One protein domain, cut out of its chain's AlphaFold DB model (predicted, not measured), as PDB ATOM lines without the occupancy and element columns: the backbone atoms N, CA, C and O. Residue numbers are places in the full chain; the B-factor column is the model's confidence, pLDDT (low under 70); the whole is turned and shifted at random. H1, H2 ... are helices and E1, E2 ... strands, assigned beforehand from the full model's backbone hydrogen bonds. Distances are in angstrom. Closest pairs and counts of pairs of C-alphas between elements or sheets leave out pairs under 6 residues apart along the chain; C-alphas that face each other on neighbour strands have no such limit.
ATOM      1  N   PRO A 447     130.219 228.130 180.009       56.31
ATOM      2  CA  PRO A 447     130.974 226.932 179.623       56.31
ATOM      3  C   PRO A 447     132.208 226.656 180.503       56.31
ATOM      4  O   PRO A 447     132.669 225.517 180.576       56.31
ATOM      5  N   SER A 448     132.740 227.682 181.180       59.50
ATOM      6  CA  SER A 448     133.835 227.574 182.152       59.50
ATOM      7  C   SER A 448     133.444 226.871 183.452       59.50
ATOM      8  O   SER A 448     134.320 226.343 184.131       59.50
ATOM      9  N   ASP A 449     132.156 226.821 183.797       61.38
ATOM     10  CA  ASP A 449     131.673 226.155 185.017       61.38
ATOM     11  C   ASP A 449     131.866 224.633 184.925       61.38
ATOM     12  O   ASP A 449     132.037 223.939 185.922       61.38
ATOM     13  N   LEU A 450     131.942 224.105 183.701       65.19
ATOM     14  CA  LEU A 450     132.311 222.716 183.450       65.19
ATOM     15  C   LEU A 450     133.794 222.456 183.720       65.19
ATOM     16  O   LEU A 450     134.175 221.306 183.923       65.19
ATOM     17  N   ASP A 451     134.657 223.477 183.715       66.62
ATOM     18  CA  ASP A 451     136.095 223.292 183.917       66.62
ATOM     19  C   ASP A 451     136.472 222.924 185.360       66.62
ATOM     20  O   ASP A 451     137.526 222.317 185.556       66.62
ATOM     21  N   SER A 452     135.592 223.168 186.340       64.88
ATOM     22  CA  SER A 452     135.779 222.745 187.737       64.88
ATOM     23  C   SER A 452     135.426 221.279 188.010       64.88
ATOM     24  O   SER A 452     135.768 220.770 189.074       64.88
ATOM     25  N   ILE A 453     134.746 220.593 187.085       70.31
ATOM     26  CA  ILE A 453     134.377 219.180 187.241       70.31
ATOM     27  C   ILE A 453     135.563 218.299 186.836       70.31
ATOM     28  O   ILE A 453     136.189 218.509 185.790       70.31
ATOM     29  N   THR A 454     135.867 217.282 187.641       74.75
ATOM     30  CA  THR A 454     136.945 216.327 187.358       74.75
ATOM     31  C   THR A 454     136.691 215.620 186.031       74.75
ATOM     32  O   THR A 454     135.595 215.114 185.776       74.75
ATOM     33  N   ARG A 455     137.700 215.593 185.156       76.44
ATOM     34  CA  ARG A 455     137.589 214.867 183.891       76.44
ATOM     35  C   ARG A 455     137.668 213.361 184.145       76.44
ATOM     36  O   ARG A 455     138.423 212.920 185.006       76.44
ATOM     37  N   LEU A 456     136.899 212.578 183.394       76.00
ATOM     38  CA  LEU A 456     136.818 211.122 183.546       76.00
ATOM     39  C   LEU A 456     138.185 210.443 183.410       76.00
ATOM     40  O   LEU A 456     138.453 209.452 184.076       76.00
ATOM     41  N   ASP A 457     139.067 210.992 182.585       69.94
ATOM     42  CA  ASP A 457     140.420 210.480 182.418       69.94
ATOM     43  C   ASP A 457     141.334 210.688 183.627       69.94
ATOM     44  O   ASP A 457     142.280 209.930 183.823       69.94
ATOM     45  N   GLN A 458     141.003 211.661 184.470       67.06
ATOM     46  CA  GLN A 458     141.694 211.958 185.724       67.06
ATOM     47  C   GLN A 458     141.000 211.314 186.938       67.06
ATOM     48  O   GLN A 458     141.551 211.303 188.037       67.06
ATOM     49  N   ALA A 459     139.788 210.778 186.762       59.44
ATOM     50  CA  ALA A 459     138.996 210.162 187.819       59.44
ATOM     51  C   ALA A 459     139.402 208.689 188.008       59.44
ATOM     52  O   ALA A 459     138.859 207.783 187.379       59.44
ATOM     53  N   HIS A 460     140.388 208.441 188.871       57.97
ATOM     54  CA  HIS A 460     140.835 207.088 189.217       57.97
ATOM     55  C   HIS A 460     139.916 206.461 190.283       57.97
ATOM     56  O   HIS A 460     139.731 207.047 191.348       57.97
ATOM     57  N   ASP A 461     139.338 205.287 189.995       55.72
ATOM     58  CA  ASP A 461     138.570 204.421 190.920       55.72
ATOM     59  C   ASP A 461     137.391 205.052 191.691       55.72
ATOM     60  O   ASP A 461     136.849 204.469 192.630       55.72
ATOM     61  N   ALA A 462     136.920 206.216 191.255       56.81
ATOM     62  CA  ALA A 462     135.892 206.990 191.938       56.81
ATOM     63  C   ALA A 462     134.474 206.673 191.415       56.81
ATOM     64  O   ALA A 462     133.747 207.558 190.961       56.81
ATOM     65  N   TYR A 463     134.063 205.403 191.431       68.62
ATOM     66  CA  TYR A 463     132.673 205.044 191.111       68.62
ATOM     67  C   TYR A 463     131.706 205.730 192.094       68.62
ATOM     68  O   TYR A 463     131.995 205.846 193.282       68.62
ATOM     69  N   GLY A 464     130.583 206.234 191.589       63.41
ATOM     70  CA  GLY A 464     129.644 207.085 192.319       63.41
ATOM     71  C   GLY A 464     130.000 208.576 192.322       63.41
ATOM     72  O   GLY A 464     129.285 209.358 192.942       63.41
ATOM     73  N   THR A 465     131.069 209.002 191.636       68.56
ATOM     74  CA  THR A 465     131.437 210.426 191.543       68.56
ATOM     75  C   THR A 465     130.949 211.097 190.267       68.56
ATOM     76  O   THR A 465     130.754 210.458 189.229       68.56
ATOM     77  N   LEU A 466     130.750 212.413 190.366       75.81
ATOM     78  CA  LEU A 466     130.428 213.280 189.243       75.81
ATOM     79  C   LEU A 466     131.686 213.532 188.407       75.81
ATOM     80  O   LEU A 466     132.684 214.048 188.912       75.81
ATOM     81  N   VAL A 467     131.615 213.211 187.121       76.81
ATOM     82  CA  VAL A 467     132.722 213.359 186.174       76.81
ATOM     83  C   VAL A 467     132.245 214.021 184.891       76.81
ATOM     84  O   VAL A 467     131.087 213.882 184.492       76.81
ATOM     85  N   ARG A 468     133.161 214.715 184.214       84.31
ATOM     86  CA  ARG A 468     132.952 215.220 182.854       84.31
ATOM     87  C   ARG A 468     133.780 214.447 181.842       84.31
ATOM     88  O   ARG A 468     134.917 214.074 182.126       84.31
ATOM     89  N   TRP A 469     133.267 214.258 180.637       86.81
ATOM     90  CA  TRP A 469     133.985 213.549 179.587       86.81
ATOM     91  C   TRP A 469     133.616 214.067 178.201       86.81
ATOM     92  O   TRP A 469     132.447 214.079 177.829       86.81
ATOM     93  N   SER A 470     134.627 214.484 177.441       87.25
ATOM     94  CA  SER A 470     134.484 214.829 176.026       87.25
ATOM     95  C   SER A 470     134.684 213.558 175.204       87.25
ATOM     96  O   SER A 470     135.776 212.983 175.218       87.25
ATOM     97  N   ALA A 471     133.644 213.107 174.511       89.25
ATOM     98  CA  ALA A 471     133.646 211.816 173.832       89.25
ATOM     99  C   ALA A 471     132.906 211.852 172.500       89.25
ATOM    100  O   ALA A 471     132.030 212.686 172.271       89.25
ATOM    101  N   MET A 472     133.243 210.903 171.633       91.31
ATOM    102  CA  MET A 472     132.536 210.678 170.383       91.31
ATOM    103  C   MET A 472     131.486 209.586 170.584       91.31
ATOM    104  O   MET A 472     131.806 208.475 171.011       91.31
ATOM    105  N   VAL A 473     130.234 209.871 170.232       91.94
ATOM    106  CA  VAL A 473     129.179 208.849 170.195       91.94
ATOM    107  C   VAL A 473     129.490 207.873 169.063       91.94
ATOM    108  O   VAL A 473     129.608 208.281 167.907       91.94
ATOM    109  N   GLN A 474     129.636 206.589 169.381       89.81
ATOM    110  CA  GLN A 474     130.045 205.566 168.419       89.81
ATOM    111  C   GLN A 474     128.874 204.703 167.952       89.81
ATOM    112  O   GLN A 474     128.777 204.427 166.755       89.81
ATOM    113  N   ASP A 475     127.989 204.309 168.865       88.06
ATOM    114  CA  ASP A 475     126.860 203.432 168.565       88.06
ATOM    115  C   ASP A 475     125.631 203.803 169.398       88.06
ATOM    116  O   ASP A 475     125.672 203.832 170.626       88.06
ATOM    117  N   THR A 476     124.527 204.090 168.715       86.69
ATOM    118  CA  THR A 476     123.228 204.424 169.313       86.69
ATOM    119  C   THR A 476     122.249 203.243 169.285       86.69
ATOM    120  O   THR A 476     121.086 203.411 169.629       86.69
ATOM    121  N   GLY A 477     122.684 202.060 168.835       78.62
ATOM    122  CA  GLY A 477     121.848 200.884 168.576       78.62
ATOM    123  C   GLY A 477     121.607 199.951 169.767       78.62
ATOM    124  O   GLY A 477     120.925 198.949 169.598       78.62
ATOM    125  N   TYR A 478     122.117 200.263 170.962       77.25
ATOM    126  CA  TYR A 478     121.983 199.407 172.154       77.25
ATOM    127  C   TYR A 478     120.571 199.360 172.767       77.25
ATOM    128  O   TYR A 478     120.334 198.587 173.694       77.25
ATOM    129  N   GLY A 479     119.636 200.160 172.247       79.00
ATOM    130  CA  GLY A 479     118.223 200.104 172.611       79.00
ATOM    131  C   GLY A 479     117.914 200.601 174.023       79.00
ATOM    132  O   GLY A 479     118.687 201.339 174.644       79.00
ATOM    133  N   THR A 480     116.735 200.218 174.509       81.88
ATOM    134  CA  THR A 480     116.249 200.560 175.844       81.88
ATOM    135  C   THR A 480     116.508 199.425 176.830       81.88
ATOM    136  O   THR A 480     116.420 198.241 176.513       81.88
ATOM    137  N   GLU A 481     116.847 199.795 178.056       79.81
ATOM    138  CA  GLU A 481     117.034 198.904 179.189       79.81
ATOM    139  C   GLU A 481     115.999 199.248 180.258       79.81
ATOM    140  O   GLU A 481     115.799 200.416 180.601       79.81
ATOM    141  N   MET A 482     115.363 198.217 180.806       75.94
ATOM    142  CA  MET A 482     114.474 198.359 181.951       75.94
ATOM    143  C   MET A 482     115.287 198.444 183.241       75.94
ATOM    144  O   MET A 482     116.187 197.639 183.477       75.94
ATOM    145  N   TYR A 483     114.956 199.393 184.108       71.19
ATOM    146  CA  TYR A 483     115.518 199.497 185.451       71.19
ATOM    147  C   TYR A 483     114.416 199.810 186.460       71.19
ATOM    148  O   TYR A 483     113.338 200.287 186.113       71.19
ATOM    149  N   MET A 484     114.688 199.530 187.729       65.81
ATOM    150  CA  MET A 484     113.781 199.872 188.816       65.81
ATOM    151  C   MET A 484     114.197 201.220 189.406       65.81
ATOM    152  O   MET A 484     115.368 201.409 189.738       65.81
ATOM    153  N   SER A 485     113.264 202.165 189.522       60.84
ATOM    154  CA  SER A 485     113.569 203.489 190.084       60.84
ATOM    155  C   SER A 485     113.702 203.455 191.611       60.84
ATOM    156  O   SER A 485     114.489 204.218 192.180       60.84
ATOM    157  N   THR A 486     112.994 202.536 192.278       63.00
ATOM    158  CA  THR A 486     113.020 202.362 193.736       63.00
ATOM    159  C   THR A 486     113.050 200.907 194.189       63.00
ATOM    160  O   THR A 486     112.465 200.031 193.570       63.00
ATOM    161  N   SER A 487     113.719 200.650 195.312       60.59
ATOM    162  CA  SER A 487     113.733 199.352 195.996       60.59
ATOM    163  C   SER A 487     112.385 199.048 196.669       60.59
ATOM    164  O   SER A 487     111.580 199.949 196.903       60.59
ATOM    165  N   ALA A 488     112.177 197.794 197.089       60.53
ATOM    166  CA  ALA A 488     111.028 197.360 197.891       60.53
ATOM    167  C   ALA A 488     110.804 198.208 199.164       60.53
ATOM    168  O   ALA A 488     109.666 198.357 199.605       60.53
ATOM    169  N   ASN A 489     111.876 198.800 199.706       58.31
ATOM    170  CA  ASN A 489     111.870 199.697 200.869       58.31
ATOM    171  C   ASN A 489     111.748 201.197 200.502       58.31
ATOM    172  O   ASN A 489     112.154 202.045 201.294       58.31
ATOM    173  N   ASP A 490     111.287 201.530 199.292       59.03
ATOM    174  CA  ASP A 490     111.148 202.896 198.749       59.03
ATOM    175  C   ASP A 490     112.456 203.722 198.710       59.03
ATOM    176  O   ASP A 490     112.443 204.949 198.624       59.03
ATOM    177  N   LYS A 491     113.621 203.057 198.720       55.22
ATOM    178  CA  LYS A 491     114.928 203.701 198.493       55.22
ATOM    179  C   LYS A 491     115.168 203.930 196.997       55.22
ATOM    180  O   LYS A 491     114.963 203.009 196.214       55.22
ATOM    181  N   CYS A 492     115.655 205.110 196.612       59.53
ATOM    182  CA  CYS A 492     116.034 205.428 195.228       59.53
ATOM    183  C   CYS A 492     117.217 204.558 194.754       59.53
ATOM    184  O   CYS A 492     118.250 204.527 195.421       59.53
ATOM    185  N   LEU A 493     117.059 203.877 193.613       60.06
ATOM    186  CA  LEU A 493     118.075 203.011 192.981       60.06
ATOM    187  C   LEU A 493     118.690 203.639 191.711       60.06
ATOM    188  O   LEU A 493     119.444 203.003 190.970       60.06
ATOM    189  N   VAL A 494     118.359 204.901 191.432       63.41
ATOM    190  CA  VAL A 494     118.850 205.637 190.258       63.41
ATOM    191  C   VAL A 494     120.352 205.937 190.414       63.41
ATOM    192  O   VAL A 494     120.885 205.983 191.522       63.41
ATOM    193  N   TYR A 495     121.059 206.118 189.293       59.41
ATOM    194  CA  TYR A 495     122.485 206.486 189.249       59.41
ATOM    195  C   TYR A 495     123.464 205.468 189.862       59.41
ATOM    196  O   TYR A 495     124.594 205.817 190.193       59.41
ATOM    197  N   GLY A 496     123.056 204.200 189.983       55.44
ATOM    198  CA  GLY A 496     123.921 203.134 190.497       55.44
ATOM    199  C   GLY A 496     124.001 203.076 192.025       55.44
ATOM    200  O   GLY A 496     124.909 202.434 192.552       55.44
ATOM    201  N   ALA A 497     123.065 203.712 192.737       50.19
ATOM    202  CA  ALA A 497     122.920 203.529 194.175       50.19
ATOM    203  C   ALA A 497     122.586 202.052 194.481       50.19
ATOM    204  O   ALA A 497     121.531 201.563 194.086       50.19
ATOM    205  N   ASN A 498     123.496 201.372 195.189       47.81
ATOM    206  CA  ASN A 498     123.415 199.986 195.683       47.81
ATOM    207  C   ASN A 498     123.719 198.868 194.666       47.81
ATOM    208  O   ASN A 498     122.910 197.968 194.470       47.81
ATOM    209  N   GLN A 499     124.925 198.853 194.086       44.97
ATOM    210  CA  GLN A 499     125.415 197.674 193.341       44.97
ATOM    211  C   GLN A 499     125.737 196.445 194.229       44.97
ATOM    212  O   GLN A 499     126.093 195.407 193.683       44.97
ATOM    213  N   THR A 513     104.907 198.424 188.533       61.47
ATOM    214  CA  THR A 513     104.691 199.883 188.497       61.47
ATOM    215  C   THR A 513     105.961 200.697 188.768       61.47
ATOM    216  O   THR A 513     105.991 201.888 188.471       61.47
ATOM    217  N   ARG A 514     107.016 200.072 189.312       63.00
ATOM    218  CA  ARG A 514     108.311 200.707 189.634       63.00
ATOM    219  C   ARG A 514     109.348 200.578 188.517       63.00
ATOM    220  O   ARG A 514     110.449 201.124 188.626       63.00
ATOM    221  N   ILE A 515     109.019 199.828 187.469       69.50
ATOM    222  CA  ILE A 515     109.905 199.598 186.333       69.50
ATOM    223  C   ILE A 515     109.809 200.792 185.379       69.50
ATOM    224  O   ILE A 515     108.723 201.258 185.040       69.50
ATOM    225  N   ARG A 516     110.966 201.295 184.961       73.69
ATOM    226  CA  ARG A 516     111.139 202.420 184.044       73.69
ATOM    227  C   ARG A 516     112.123 202.037 182.942       73.69
ATOM    228  O   ARG A 516     112.894 201.089 183.085       73.69
ATOM    229  N   GLU A 517     112.106 202.797 181.856       79.75
ATOM    230  CA  GLU A 517     112.971 202.598 180.693       79.75
ATOM    231  C   GLU A 517     114.084 203.646 180.668       79.75
ATOM    232  O   GLU A 517     113.850 204.819 180.952       79.75
ATOM    233  N   ARG A 518     115.298 203.234 180.302       82.06
ATOM    234  CA  ARG A 518     116.412 204.129 179.964       82.06
ATOM    235  C   ARG A 518     117.018 203.718 178.632       82.06
ATOM    236  O   ARG A 518     117.025 202.537 178.305       82.06
ATOM    237  N   THR A 519     117.571 204.657 177.880       88.69
ATOM    238  CA  THR A 519     118.253 204.367 176.613       88.69
ATOM    239  C   THR A 519     119.754 204.207 176.830       88.69
ATOM    240  O   THR A 519     120.379 205.002 177.537       88.69
ATOM    241  N   ASN A 520     120.341 203.193 176.198       89.06
ATOM    242  CA  ASN A 520     121.771 202.926 176.235       89.06
ATOM    243  C   ASN A 520     122.444 203.382 174.937       89.06
ATOM    244  O   ASN A 520     122.001 203.057 173.836       89.06
ATOM    245  N   VAL A 521     123.546 204.119 175.067       90.69
ATOM    246  CA  VAL A 521     124.372 204.586 173.942       90.69
ATOM    247  C   VAL A 521     125.831 204.290 174.254       90.69
ATOM    248  O   VAL A 521     126.272 204.460 175.384       90.69
ATOM    249  N   TYR A 522     126.608 203.864 173.266       90.81
ATOM    250  CA  TYR A 522     128.032 203.613 173.437       90.81
ATOM    251  C   TYR A 522     128.855 204.771 172.880       90.81
ATOM    252  O   TYR A 522     128.713 205.164 171.717       90.81
ATOM    253  N   ALA A 523     129.728 205.321 173.718       91.31
ATOM    254  CA  ALA A 523     130.644 206.386 173.346       91.31
ATOM    255  C   ALA A 523     132.088 205.955 173.588       91.31
ATOM    256  O   ALA A 523     132.392 205.151 174.471       91.31
ATOM    257  N   VAL A 524     132.986 206.506 172.784       89.44
ATOM    258  CA  VAL A 524     134.419 206.231 172.838       89.44
ATOM    259  C   VAL A 524     135.189 207.533 172.954       89.44
ATOM    260  O   VAL A 524     134.712 208.603 172.562       89.44
ATOM    261  N   GLN A 525     136.410 207.436 173.465       86.94
ATOM    262  CA  GLN A 525     137.370 208.529 173.401       86.94
ATOM    263  C   GLN A 525     137.481 209.044 171.956       86.94
ATOM    264  O   GLN A 525     137.512 208.245 171.018       86.94
ATOM    265  N   ILE A 526     137.532 210.370 171.779       88.06
ATOM    266  CA  ILE A 526     137.553 211.003 170.452       88.06
ATOM    267  C   ILE A 526     138.774 210.495 169.660       88.06
ATOM    268  O   ILE A 526     139.913 210.766 170.057       88.06
ATOM    269  N   PRO A 527     138.579 209.756 168.551       87.31
ATOM    270  CA  PRO A 527     139.697 209.196 167.805       87.31
ATOM    271  C   PRO A 527     140.530 210.294 167.134       87.31
ATOM    272  O   PRO A 527     139.994 211.128 166.407       87.31
ATOM    273  N   GLY A 528     141.849 210.260 167.336       82.88
ATOM    274  CA  GLY A 528     142.778 211.200 166.698       82.88
ATOM    275  C   GLY A 528     142.874 212.579 167.360       82.88
ATOM    276  O   GLY A 528     143.305 213.518 166.694       82.88
ATOM    277  N   ASP A 529     142.474 212.722 168.629       85.81
ATOM    278  CA  ASP A 529     142.645 213.963 169.401       85.81
ATOM    279  C   ASP A 529     144.125 214.253 169.705       85.81
ATOM    280  O   ASP A 529     144.776 213.559 170.485       85.81
ATOM    281  N   ASN A 530     144.648 215.311 169.085       82.06
ATOM    282  CA  ASN A 530     146.036 215.755 169.200       82.06
ATOM    283  C   ASN A 530     146.290 216.634 170.437       82.06
ATOM    284  O   ASN A 530     147.444 216.930 170.745       82.06
ATOM    285  N   ARG A 531     145.245 217.103 171.136       73.38
ATOM    286  CA  ARG A 531     145.396 217.966 172.328       73.38
ATOM    287  C   ARG A 531     145.859 217.190 173.559       73.38
ATOM    288  O   ARG A 531     146.221 217.792 174.569       73.38
ATOM    289  N   ARG A 532     145.815 215.863 173.491       64.38
ATOM    290  CA  ARG A 532     146.158 214.967 174.589       64.38
ATOM    291  C   ARG A 532     147.640 214.603 174.552       64.38
ATOM    292  O   ARG A 532     148.186 214.278 173.500       64.38
ATOM    293  N   GLY A 533     148.296 214.660 175.710       52.41
ATOM    294  CA  GLY A 533     149.655 214.142 175.866       52.41
ATOM    295  C   GLY A 533     149.678 212.612 175.783       52.41
ATOM    296  O   GLY A 533     148.687 211.960 176.084       52.41
ATOM    297  N   VAL A 534     150.828 212.040 175.415       43.50
ATOM    298  CA  VAL A 534     151.077 210.586 175.230       43.50
ATOM    299  C   VAL A 534     151.005 209.772 176.545       43.50
ATOM    300  O   VAL A 534     151.404 208.617 176.598       43.50
ATOM    301  N   ALA A 535     150.513 210.343 177.641       41.28
ATOM    302  CA  ALA A 535     150.487 209.675 178.932       41.28
ATOM    303  C   ALA A 535     149.320 210.186 179.772       41.28
ATOM    304  O   ALA A 535     149.434 211.241 180.378       41.28
ATOM    305  N   ASP A 536     148.232 209.424 179.789       44.22
ATOM    306  CA  ASP A 536     147.388 209.217 180.968       44.22
ATOM    307  C   ASP A 536     146.666 207.882 180.747       44.22
ATOM    308  O   ASP A 536     145.522 207.823 180.299       44.22
ATOM    309  N   SER A 537     147.385 206.781 180.989       47.97
ATOM    310  CA  SER A 537     146.824 205.432 180.913       47.97
ATOM    311  C   SER A 537     145.664 205.327 181.904       47.97
ATOM    312  O   SER A 537     145.880 205.225 183.115       47.97
ATOM    313  N   THR A 538     144.431 205.371 181.411       54.62
ATOM    314  CA  THR A 538     143.253 205.200 182.260       54.62
ATOM    315  C   THR A 538     143.211 203.760 182.763       54.62
ATOM    316  O   THR A 538     143.171 202.834 181.959       54.62
ATOM    317  N   GLN A 539     143.181 203.557 184.083       59.72
ATOM    318  CA  GLN A 539     143.047 202.227 184.706       59.72
ATOM    319  C   GLN A 539     141.630 201.628 184.574       59.72
ATOM    320  O   GLN A 539     141.373 200.523 185.048       59.72
ATOM    321  N   LEU A 540     140.701 202.352 183.940       68.06
ATOM    322  CA  LEU A 540     139.338 201.891 183.695       68.06
ATOM    323  C   LEU A 540     139.318 200.719 182.694       68.06
ATOM    324  O   LEU A 540     140.120 200.706 181.756       68.06
ATOM    325  N   PRO A 541     138.386 199.754 182.844       67.81
ATOM    326  CA  PRO A 541     138.242 198.651 181.902       67.81
ATOM    327  C   PRO A 541     138.050 199.157 180.472       67.81
ATOM    328  O   PRO A 541     137.173 199.981 180.203       67.81
ATOM    329  N   THR A 542     138.857 198.642 179.546       70.00
ATOM    330  CA  THR A 542     138.724 198.973 178.129       70.00
ATOM    331  C   THR A 542     137.531 198.238 177.528       70.00
ATOM    332  O   THR A 542     137.325 197.045 177.774       70.00
ATOM    333  N   GLY A 543     136.772 198.943 176.695       75.00
ATOM    334  CA  GLY A 543     135.689 198.358 175.915       75.00
ATOM    335  C   GLY A 543     136.151 197.293 174.911       75.00
ATOM    336  O   GLY A 543     137.353 197.093 174.701       75.00
ATOM    337  N   PRO A 544     135.211 196.616 174.236       79.50
ATOM    338  CA  PRO A 544     135.537 195.660 173.188       79.50
ATOM    339  C   PRO A 544     136.233 196.339 171.998       79.50
ATOM    340  O   PRO A 544     135.844 197.414 171.541       79.50
ATOM    341  N   ALA A 545     137.278 195.693 171.470       79.75
ATOM    342  CA  ALA A 545     138.174 196.295 170.480       79.75
ATOM    343  C   ALA A 545     137.470 196.721 169.178       79.75
ATOM    344  O   ALA A 545     137.866 197.716 168.575       79.75
ATOM    345  N   HIS A 546     136.421 196.009 168.750       83.81
ATOM    346  CA  HIS A 546     135.682 196.301 167.515       83.81
ATOM    347  C   HIS A 546     134.814 197.563 167.589       83.81
ATOM    348  O   HIS A 546     134.380 198.063 166.548       83.81
ATOM    349  N   LYS A 547     134.584 198.107 168.789       85.88
ATOM    350  CA  LYS A 547     133.900 199.393 168.982       85.88
ATOM    351  C   LYS A 547     134.817 200.595 168.782       85.88
ATOM    352  O   LYS A 547     134.324 201.712 168.700       85.88
ATOM    353  N   PHE A 548     136.131 200.394 168.665       87.38
ATOM    354  CA  PHE A 548     137.081 201.487 168.469       87.38
ATOM    355  C   PHE A 548     137.432 201.679 166.986       87.38
ATOM    356  O   PHE A 548     138.008 200.778 166.364       87.38
ATOM    357  N   PRO A 549     137.200 202.882 166.419       86.81
ATOM    358  CA  PRO A 549     137.532 203.180 165.028       86.81
ATOM    359  C   PRO A 549     139.020 203.089 164.686       86.81
ATOM    360  O   PRO A 549     139.361 203.006 163.511       86.81
ATOM    361  N   LEU A 550     139.954 203.060 165.643       84.62
ATOM    362  CA  LEU A 550     141.402 202.984 165.383       84.62
ATOM    363  C   LEU A 550     142.050 201.823 166.154       84.62
ATOM    364  O   LEU A 550     141.732 201.578 167.313       84.62
ATOM    365  N   GLU A 551     142.971 201.113 165.499       69.69
ATOM    366  CA  GLU A 551     143.768 200.038 166.103       69.69
ATOM    367  C   GLU A 551     145.106 200.579 166.627       69.69
ATOM    368  O   GLU A 551     145.653 201.527 166.071       69.69
ATOM    369  N   GLY A 552     145.649 199.958 167.680       61.88
ATOM    370  CA  GLY A 552     146.998 200.261 168.183       61.88
ATOM    371  C   GLY A 552     147.148 201.561 168.980       61.88
ATOM    372  O   GLY A 552     148.270 201.936 169.292       61.88
ATOM    373  N   VAL A 553     146.046 202.238 169.315       58.56
ATOM    374  CA  VAL A 553     146.049 203.342 170.284       58.56
ATOM    375  C   VAL A 553     145.889 202.741 171.683       58.56
ATOM    376  O   VAL A 553     144.950 201.972 171.902       58.56
ATOM    377  N   ASP A 554     146.808 203.056 172.600       48.62
ATOM    378  CA  ASP A 554     146.828 202.519 173.973       48.62
ATOM    379  C   ASP A 554     145.645 203.025 174.834       48.62
ATOM    380  O   ASP A 554     145.240 202.369 175.791       48.62
ATOM    381  N   ASP A 555     145.002 204.123 174.428       55.34
ATOM    382  CA  ASP A 555     143.894 204.772 175.144       55.34
ATOM    383  C   ASP A 555     142.507 204.313 174.650       55.34
ATOM    384  O   ASP A 555     141.744 205.068 174.037       55.34
ATOM    385  N   LYS A 556     142.145 203.053 174.913       69.69
ATOM    386  CA  LYS A 556     140.828 202.484 174.551       69.69
ATOM    387  C   LYS A 556     139.776 202.695 175.638       69.69
ATOM    388  O   LYS A 556     139.228 201.735 176.185       69.69
ATOM    389  N   LEU A 557     139.469 203.953 175.950       81.88
ATOM    390  CA  LEU A 557     138.365 204.268 176.856       81.88
ATOM    391  C   LEU A 557     137.037 204.264 176.089       81.88
ATOM    392  O   LEU A 557     136.794 205.113 175.228       81.88
ATOM    393  N   GLY A 558     136.191 203.288 176.401       86.31
ATOM    394  CA  GLY A 558     134.828 203.171 175.888       86.31
ATOM    395  C   GLY A 558     133.862 203.068 177.059       86.31
ATOM    396  O   GLY A 558     134.126 202.338 178.014       86.31
ATOM    397  N   VAL A 559     132.771 203.824 177.003       88.75
ATOM    398  CA  VAL A 559     131.853 204.014 178.128       88.75
ATOM    399  C   VAL A 559     130.421 203.832 177.645       88.75
ATOM    400  O   VAL A 559     130.021 204.374 176.611       88.75
ATOM    401  N   LEU A 560     129.641 203.083 178.420       90.00
ATOM    402  CA  LEU A 560     128.208 202.927 178.210       90.00
ATOM    403  C   LEU A 560     127.465 204.121 178.823       90.00
ATOM    404  O   LEU A 560     127.430 204.288 180.040       90.00
ATOM    405  N   LEU A 561     126.865 204.958 177.992       91.50
ATOM    406  CA  LEU A 561     126.048 206.085 178.422       91.50
ATOM    407  C   LEU A 561     124.636 205.598 178.746       91.50
ATOM    408  O   LEU A 561     123.968 205.010 177.896       91.50
ATOM    409  N   LYS A 562     124.184 205.876 179.970       88.88
ATOM    410  CA  LYS A 562     122.831 205.583 180.448       88.88
ATOM    411  C   LYS A 562     122.023 206.872 180.455       88.88
ATOM    412  O   LYS A 562     122.286 207.767 181.262       88.88
ATOM    413  N   LEU A 563     121.073 206.967 179.530       87.69
ATOM    414  CA  LEU A 563     120.251 208.148 179.287       87.69
ATOM    415  C   LEU A 563     118.836 207.880 179.787       87.69
ATOM    416  O   LEU A 563     118.135 207.013 179.279       87.69
ATOM    417  N   TYR A 564     118.422 208.649 180.782       80.88
ATOM    418  CA  TYR A 564     117.084 208.568 181.371       80.88
ATOM    419  C   TYR A 564     116.054 209.427 180.625       80.88
ATOM    420  O   TYR A 564     114.866 209.392 180.912       80.88
ATOM    421  N   ASP A 565     116.522 210.223 179.664       77.25
ATOM    422  CA  ASP A 565     115.693 211.083 178.835       77.25
ATOM    423  C   ASP A 565     115.641 210.590 177.400       77.25
ATOM    424  O   ASP A 565     116.681 210.465 176.744       77.25
ATOM    425  N   ASN A 566     114.432 210.407 176.888       76.44
ATOM    426  CA  ASN A 566     114.232 210.030 175.499       76.44
ATOM    427  C   ASN A 566     114.548 211.191 174.546       76.44
ATOM    428  O   ASN A 566     115.097 210.952 173.467       76.44
ATOM    429  N   ASP A 567     114.297 212.441 174.953       75.50
ATOM    430  CA  ASP A 567     114.595 213.611 174.121       75.50
ATOM    431  C   ASP A 567     116.112 213.746 173.928       75.50
ATOM    432  O   ASP A 567     116.602 213.799 172.795       75.50
ATOM    433  N   LEU A 568     116.882 213.678 175.023       77.06
ATOM    434  CA  LEU A 568     118.344 213.665 174.974       77.06
ATOM    435  C   LEU A 568     118.888 212.491 174.156       77.06
ATOM    436  O   LEU A 568     119.767 212.693 173.319       77.06
ATOM    437  N   ALA A 569     118.362 211.280 174.362       81.12
ATOM    438  CA  ALA A 569     118.812 210.096 173.639       81.12
ATOM    439  C   ALA A 569     118.593 210.227 172.125       81.12
ATOM    440  O   ALA A 569     119.495 209.914 171.349       81.12
ATOM    441  N   SER A 570     117.446 210.773 171.706       80.69
ATOM    442  CA  SER A 570     117.127 211.003 170.291       80.69
ATOM    443  C   SER A 570     117.989 212.089 169.629       80.69
ATOM    444  O   SER A 570     118.143 212.105 168.406       80.69
ATOM    445  N   SER A 571     118.577 212.991 170.424       83.81
ATOM    446  CA  SER A 571     119.420 214.082 169.924       83.81
ATOM    447  C   SER A 571     120.845 213.645 169.557       83.81
ATOM    448  O   SER A 571     121.486 214.287 168.717       83.81
ATOM    449  N   LEU A 572     121.341 212.555 170.157       88.00
ATOM    450  CA  LEU A 572     122.706 212.075 169.958       88.00
ATOM    451  C   LEU A 572     122.873 211.455 168.569       88.00
ATOM    452  O   LEU A 572     122.097 210.608 168.133       88.00
ATOM    453  N   ARG A 573     123.938 211.858 167.873       88.06
ATOM    454  CA  ARG A 573     124.259 211.388 166.518       88.06
ATOM    455  C   ARG A 573     125.560 210.588 166.512       88.06
ATOM    456  O   ARG A 573     126.524 211.041 167.136       88.06
ATOM    457  N   PRO A 574     125.635 209.463 165.776       88.50
ATOM    458  CA  PRO A 574     126.882 208.731 165.590       88.50
ATOM    459  C   PRO A 574     127.988 209.613 165.006       88.50
ATOM    460  O   PRO A 574     127.723 210.554 164.254       88.50
ATOM    461  N   ALA A 575     129.233 209.293 165.352       89.06
ATOM    462  CA  ALA A 575     130.433 210.014 164.943       89.06
ATOM    463  C   ALA A 575     130.414 211.516 165.290       89.06
ATOM    464  O   ALA A 575     131.100 212.298 164.651       89.06
ATOM    465  N   THR A 576     129.637 211.955 166.282       90.06
ATOM    466  CA  THR A 576     129.607 213.359 166.729       90.06
ATOM    467  C   THR A 576     130.183 213.470 168.141       90.06
ATOM    468  O   THR A 576     129.971 212.581 168.968       90.06
ATOM    469  N   ASN A 577     130.926 214.549 168.403       90.62
ATOM    470  CA  ASN A 577     131.575 214.796 169.692       90.62
ATOM    471  C   ASN A 577     130.640 215.567 170.634       90.62
ATOM    472  O   ASN A 577     130.059 216.581 170.237       90.62
ATOM    473  N   TYR A 578     130.545 215.109 171.878       90.12
ATOM    474  CA  TYR A 578     129.751 215.722 172.938       90.12
ATOM    475  C   TYR A 578     130.567 215.820 174.228       90.12
ATOM    476  O   TYR A 578     131.377 214.942 174.534       90.12
ATOM    477  N   ASP A 579     130.312 216.876 174.995       87.31
ATOM    478  CA  ASP A 579     130.737 216.983 176.383       87.31
ATOM    479  C   ASP A 579     129.623 216.424 177.261       87.31
ATOM    480  O   ASP A 579     128.524 216.975 177.314       87.31
ATOM    481  N   PHE A 580     129.915 215.324 177.942       87.62
ATOM    482  CA  PHE A 580     129.020 214.678 178.887       87.62
ATOM    483  C   PHE A 580     129.409 215.036 180.313       87.62
ATOM    484  O   PHE A 580     130.592 215.071 180.652       87.62
ATOM    485  N   VAL A 581     128.414 215.224 181.173       84.31
ATOM    486  CA  VAL A 581     128.593 215.216 182.624       84.31
ATOM    487  C   VAL A 581     127.635 214.200 183.218       84.31
ATOM    488  O   VAL A 581     126.450 214.160 182.875       84.31
ATOM    489  N   GLY A 582     128.152 213.354 184.098       79.06
ATOM    490  CA  GLY A 582     127.369 212.278 184.677       79.06
ATOM    491  C   GLY A 582     128.041 211.612 185.864       79.06
ATOM    492  O   GLY A 582     129.166 211.946 186.231       79.06
ATOM    493  N   ILE A 583     127.328 210.660 186.456       79.56
ATOM    494  CA  ILE A 583     127.819 209.864 187.584       79.56
ATOM    495  C   ILE A 583     128.461 208.586 187.044       79.56
ATOM    496  O   ILE A 583     127.837 207.848 186.274       79.56
ATOM    497  N   LEU A 584     129.715 208.339 187.424       79.94
ATOM    498  CA  LEU A 584     130.486 207.179 186.982       79.94
ATOM    499  C   LEU A 584     130.039 205.902 187.707       79.94
ATOM    500  O   LEU A 584     130.039 205.844 188.929       79.94
ATOM    501  N   GLY A 585     129.736 204.845 186.965       78.56
ATOM    502  CA  GLY A 585     129.354 203.524 187.459       78.56
ATOM    503  C   GLY A 585     129.987 202.394 186.642       78.56
ATOM    504  O   GLY A 585     130.849 202.616 185.788       78.56
ATOM    505  N   LYS A 586     129.545 201.160 186.897       80.88
ATOM    506  CA  LYS A 586     129.903 199.958 186.123       80.88
ATOM    507  C   LYS A 586     128.642 199.299 185.578       80.88
ATOM    508  O   LYS A 586     127.611 199.303 186.248       80.88
ATOM    509  N   SER A 587     128.720 198.728 184.382       79.19
ATOM    510  CA  SER A 587     127.630 197.947 183.792       79.19
ATOM    511  C   SER A 587     128.188 196.871 182.873       79.19
ATOM    512  O   SER A 587     129.201 197.090 182.209       79.19
ATOM    513  N   ALA A 588     127.506 195.733 182.786       80.38
ATOM    514  CA  ALA A 588     127.700 194.831 181.660       80.38
ATOM    515  C   ALA A 588     127.187 195.499 180.373       80.38
ATOM    516  O   ALA A 588     126.259 196.319 180.418       80.38
ATOM    517  N   LEU A 589     127.801 195.162 179.239       76.88
ATOM    518  CA  LEU A 589     127.272 195.528 177.926       76.88
ATOM    519  C   LEU A 589     125.943 194.793 177.675       76.88
ATOM    520  O   LEU A 589     125.883 193.585 177.925       76.88
ATOM    521  N   PRO A 590     124.894 195.476 177.173       72.56
ATOM    522  CA  PRO A 590     123.638 194.818 176.827       72.56
ATOM    523  C   PRO A 590     123.873 193.694 175.806       72.56
ATOM    524  O   PRO A 590     124.552 193.899 174.798       72.56
ATOM    525  N   ARG A 591     123.345 192.500 176.098       63.19
ATOM    526  CA  ARG A 591     123.453 191.304 175.250       63.19
ATOM    527  C   ARG A 591     122.261 191.203 174.298       63.19
ATOM    528  O   ARG A 591     121.147 191.568 174.661       63.19
ATOM    529  N   THR A 592     122.498 190.659 173.110       52.16
ATOM    530  CA  THR A 592     121.458 190.329 172.124       52.16
ATOM    531  C   THR A 592     120.796 189.001 172.488       52.16
ATOM    532  O   THR A 592     121.443 188.138 173.090       52.16
ATOM    533  N   GLU A 603     131.103 187.871 181.155       60.50
ATOM    534  CA  GLU A 603     130.412 189.165 181.145       60.50
ATOM    535  C   GLU A 603     131.439 190.302 181.111       60.50
ATOM    536  O   GLU A 603     132.121 190.583 182.097       60.50
ATOM    537  N   GLN A 604     131.563 190.968 179.960       72.31
ATOM    538  CA  GLN A 604     132.468 192.102 179.827       72.31
ATOM    539  C   GLN A 604     131.867 193.333 180.519       72.31
ATOM    540  O   GLN A 604     130.964 193.993 179.996       72.31
ATOM    541  N   ILE A 605     132.387 193.641 181.707       79.12
ATOM    542  CA  ILE A 605     132.035 194.836 182.477       79.12
ATOM    543  C   ILE A 605     132.768 196.045 181.888       79.12
ATOM    544  O   ILE A 605     133.997 196.058 181.799       79.12
ATOM    545  N   VAL A 606     132.009 197.077 181.527       83.94
ATOM    546  CA  VAL A 606     132.523 198.359 181.032       83.94
ATOM    547  C   VAL A 606     132.158 199.495 181.996       83.94
ATOM    548  O   VAL A 606     131.189 199.384 182.759       83.94
ATOM    549  N   PRO A 607     132.908 200.611 181.989       85.81
ATOM    550  CA  PRO A 607     132.474 201.833 182.652       85.81
ATOM    551  C   PRO A 607     131.114 202.274 182.104       85.81
ATOM    552  O   PRO A 607     130.891 202.254 180.893       85.81
ATOM    553  N   ALA A 608     130.215 202.694 182.990       86.56
ATOM    554  CA  ALA A 608     128.931 203.269 182.622       86.56
ATOM    555  C   ALA A 608     128.836 204.699 183.150       86.56
ATOM    556  O   ALA A 608     129.186 204.949 184.298       86.56
ATOM    557  N   LEU A 609     128.365 205.638 182.336       86.12
ATOM    558  CA  LEU A 609     128.159 207.022 182.748       86.12
ATOM    559  C   LEU A 609     126.665 207.317 182.744       86.12
ATOM    560  O   LEU A 609     126.013 207.276 181.701       86.12
ATOM    561  N   HIS A 610     126.124 207.613 183.918       85.06
ATOM    562  CA  HIS A 610     124.736 208.019 184.056       85.06
ATOM    563  C   HIS A 610     124.619 209.511 183.757       85.06
ATOM    564  O   HIS A 610     125.072 210.340 184.551       85.06
ATOM    565  N   ILE A 611     124.066 209.845 182.592       85.94
ATOM    566  CA  ILE A 611     124.134 211.197 182.035       85.94
ATOM    567  C   ILE A 611     123.182 212.137 182.774       85.94
ATOM    568  O   ILE A 611     121.983 211.879 182.866       85.94
ATOM    569  N   LEU A 612     123.736 213.248 183.258       78.50
ATOM    570  CA  LEU A 612     122.997 214.372 183.834       78.50
ATOM    571  C   LEU A 612     122.956 215.561 182.881       78.50
ATOM    572  O   LEU A 612     121.997 216.317 182.895       78.50
ATOM    573  N   TYR A 613     123.984 215.721 182.050       81.25
ATOM    574  CA  TYR A 613     124.094 216.808 181.088       81.25
ATOM    575  C   TYR A 613     124.858 216.348 179.855       81.25
ATOM    576  O   TYR A 613     125.833 215.598 179.958       81.25
ATOM    577  N   SER A 614     124.436 216.827 178.688       84.56
ATOM    578  CA  SER A 614     125.236 216.730 177.479       84.56
ATOM    579  C   SER A 614     125.075 217.975 176.617       84.56
ATOM    580  O   SER A 614     124.007 218.582 176.547       84.56
ATOM    581  N   GLN A 615     126.155 218.345 175.940       83.25
ATOM    582  CA  GLN A 615     126.149 219.376 174.910       83.25
ATOM    583  C   GLN A 615     127.053 218.939 173.756       83.25
ATOM    584  O   GLN A 615     128.071 218.285 174.001       83.25
ATOM    585  N   PRO A 616     126.734 219.272 172.493       82.31
ATOM    586  CA  PRO A 616     127.689 219.103 171.407       82.31
ATOM    587  C   PRO A 616     128.967 219.878 171.732       82.31
ATOM    588  O   PRO A 616     128.889 221.010 172.213       82.31
ATOM    589  N   CYS A 617     130.137 219.309 171.436       71.38
ATOM    590  CA  CYS A 617     131.400 220.041 171.518       71.38
ATOM    591  C   CYS A 617     131.438 221.105 170.405       71.38
ATOM    592  O   CYS A 617     132.093 220.928 169.377       71.38
TER     593      CYS A 617
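AT A GLANCE: This is residues 447 to 499, 513 to 592 and 603 to 617 of the 915 residues of an uncharacterized protein of Wallemia hederae (UniProt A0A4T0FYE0). A small closed barrel of five strands, E1, E3, E4, E6 and E5 round the ring, has E2 paired onto the part of E3 that runs out past the ring. H2 covers a patch outside the barrel, H1 sits outside by E1 and E5, and the long loop of residues 526 to 557 lies at the end of the domain opposite E2. The printed part has 148 residues, under half of them in named elements, in the order H1 E1 E2 E3 E4 H2 E5 E6. The sheet is mixed and the class is mostly strand, strands holding 56 of the 68 residues in named elements. The whole is compact, with a radius of gyration of the C-alphas of 15.2 A and spans of 48 by 36 by 29 A.

HOW THE PARTS SIT: Start at H1, residues 447 to 452; it is on the barrel, and its closest C-alpha pair with E1, residues 466 to 475, is Leu 450 and Arg 468, 7.5 A. E1 bends by 75 degrees at residue 472. E3, residues 515 to 525, is its antiparallel neighbour on one side, with N 472 and O 524 at 2.9 A; E5, residues 577 to 588, is antiparallel on the other side, with N 469 and O 580 at 2.8 A. Look next at E2, residues 480 to 484, antiparallel to residues 515 to 519 of E3, with N 481 and O 518 at 2.8 A. E3 and E4, residues 558 to 563, form a hairpin, with N 561 and O 521 at 2.7 A. E4 and E6, residues 605 to 616, are parallel, with N 609 and O 560 at 2.8 A. E6 is antiparallel to E5, with N 585 and O 608 at 2.7 A. H2, residues 566 to 571, is on the barrel, outside it, at a height over the sheet of 7.4 A. It lies only just over E4, on which 3 of its 6 C-alphas fall, and runs along the strands, at 22 degrees to E4 on the local plane. Its closest C-alpha pair with E4 is Leu 563 and Ala 569, 6.1 A. In H2 every O i to N i+4 pair is within hydrogen-bond range; in H1 0 of 2 are, and 1 of 3 O i to N i+3 pairs.

IN THESE COORDINATES: Find C-alpha 447 at (130.974, 226.932, 179.623), where H1 begins. E1 is 23.2 A long, E2 13.2 A, E3 31.6 A and E4 15.8 A. E5 is 23.6 A long and bends by 94 degrees at residue 583; E6 is 27.0 A long, bends by 86 degrees at residue 612 and ends at C-alpha 616, (127.689, 219.103, 171.407).

THE WHOLE: The two C-alphas farthest apart, Thr 513 and Val 534, are 49.4 A apart. Residues 500 to 512 and 593 to 602 are not printed; the gaps are 21.4 A from C-alpha 499 to 513 and 12.8 A from 592 to 603. The links H1 to E1 and E3 to E4 are long. The model's mean pLDDT is 74.4 over the printed part, and 53 residues are under 70, among them 484 to 499 and 532 to 541.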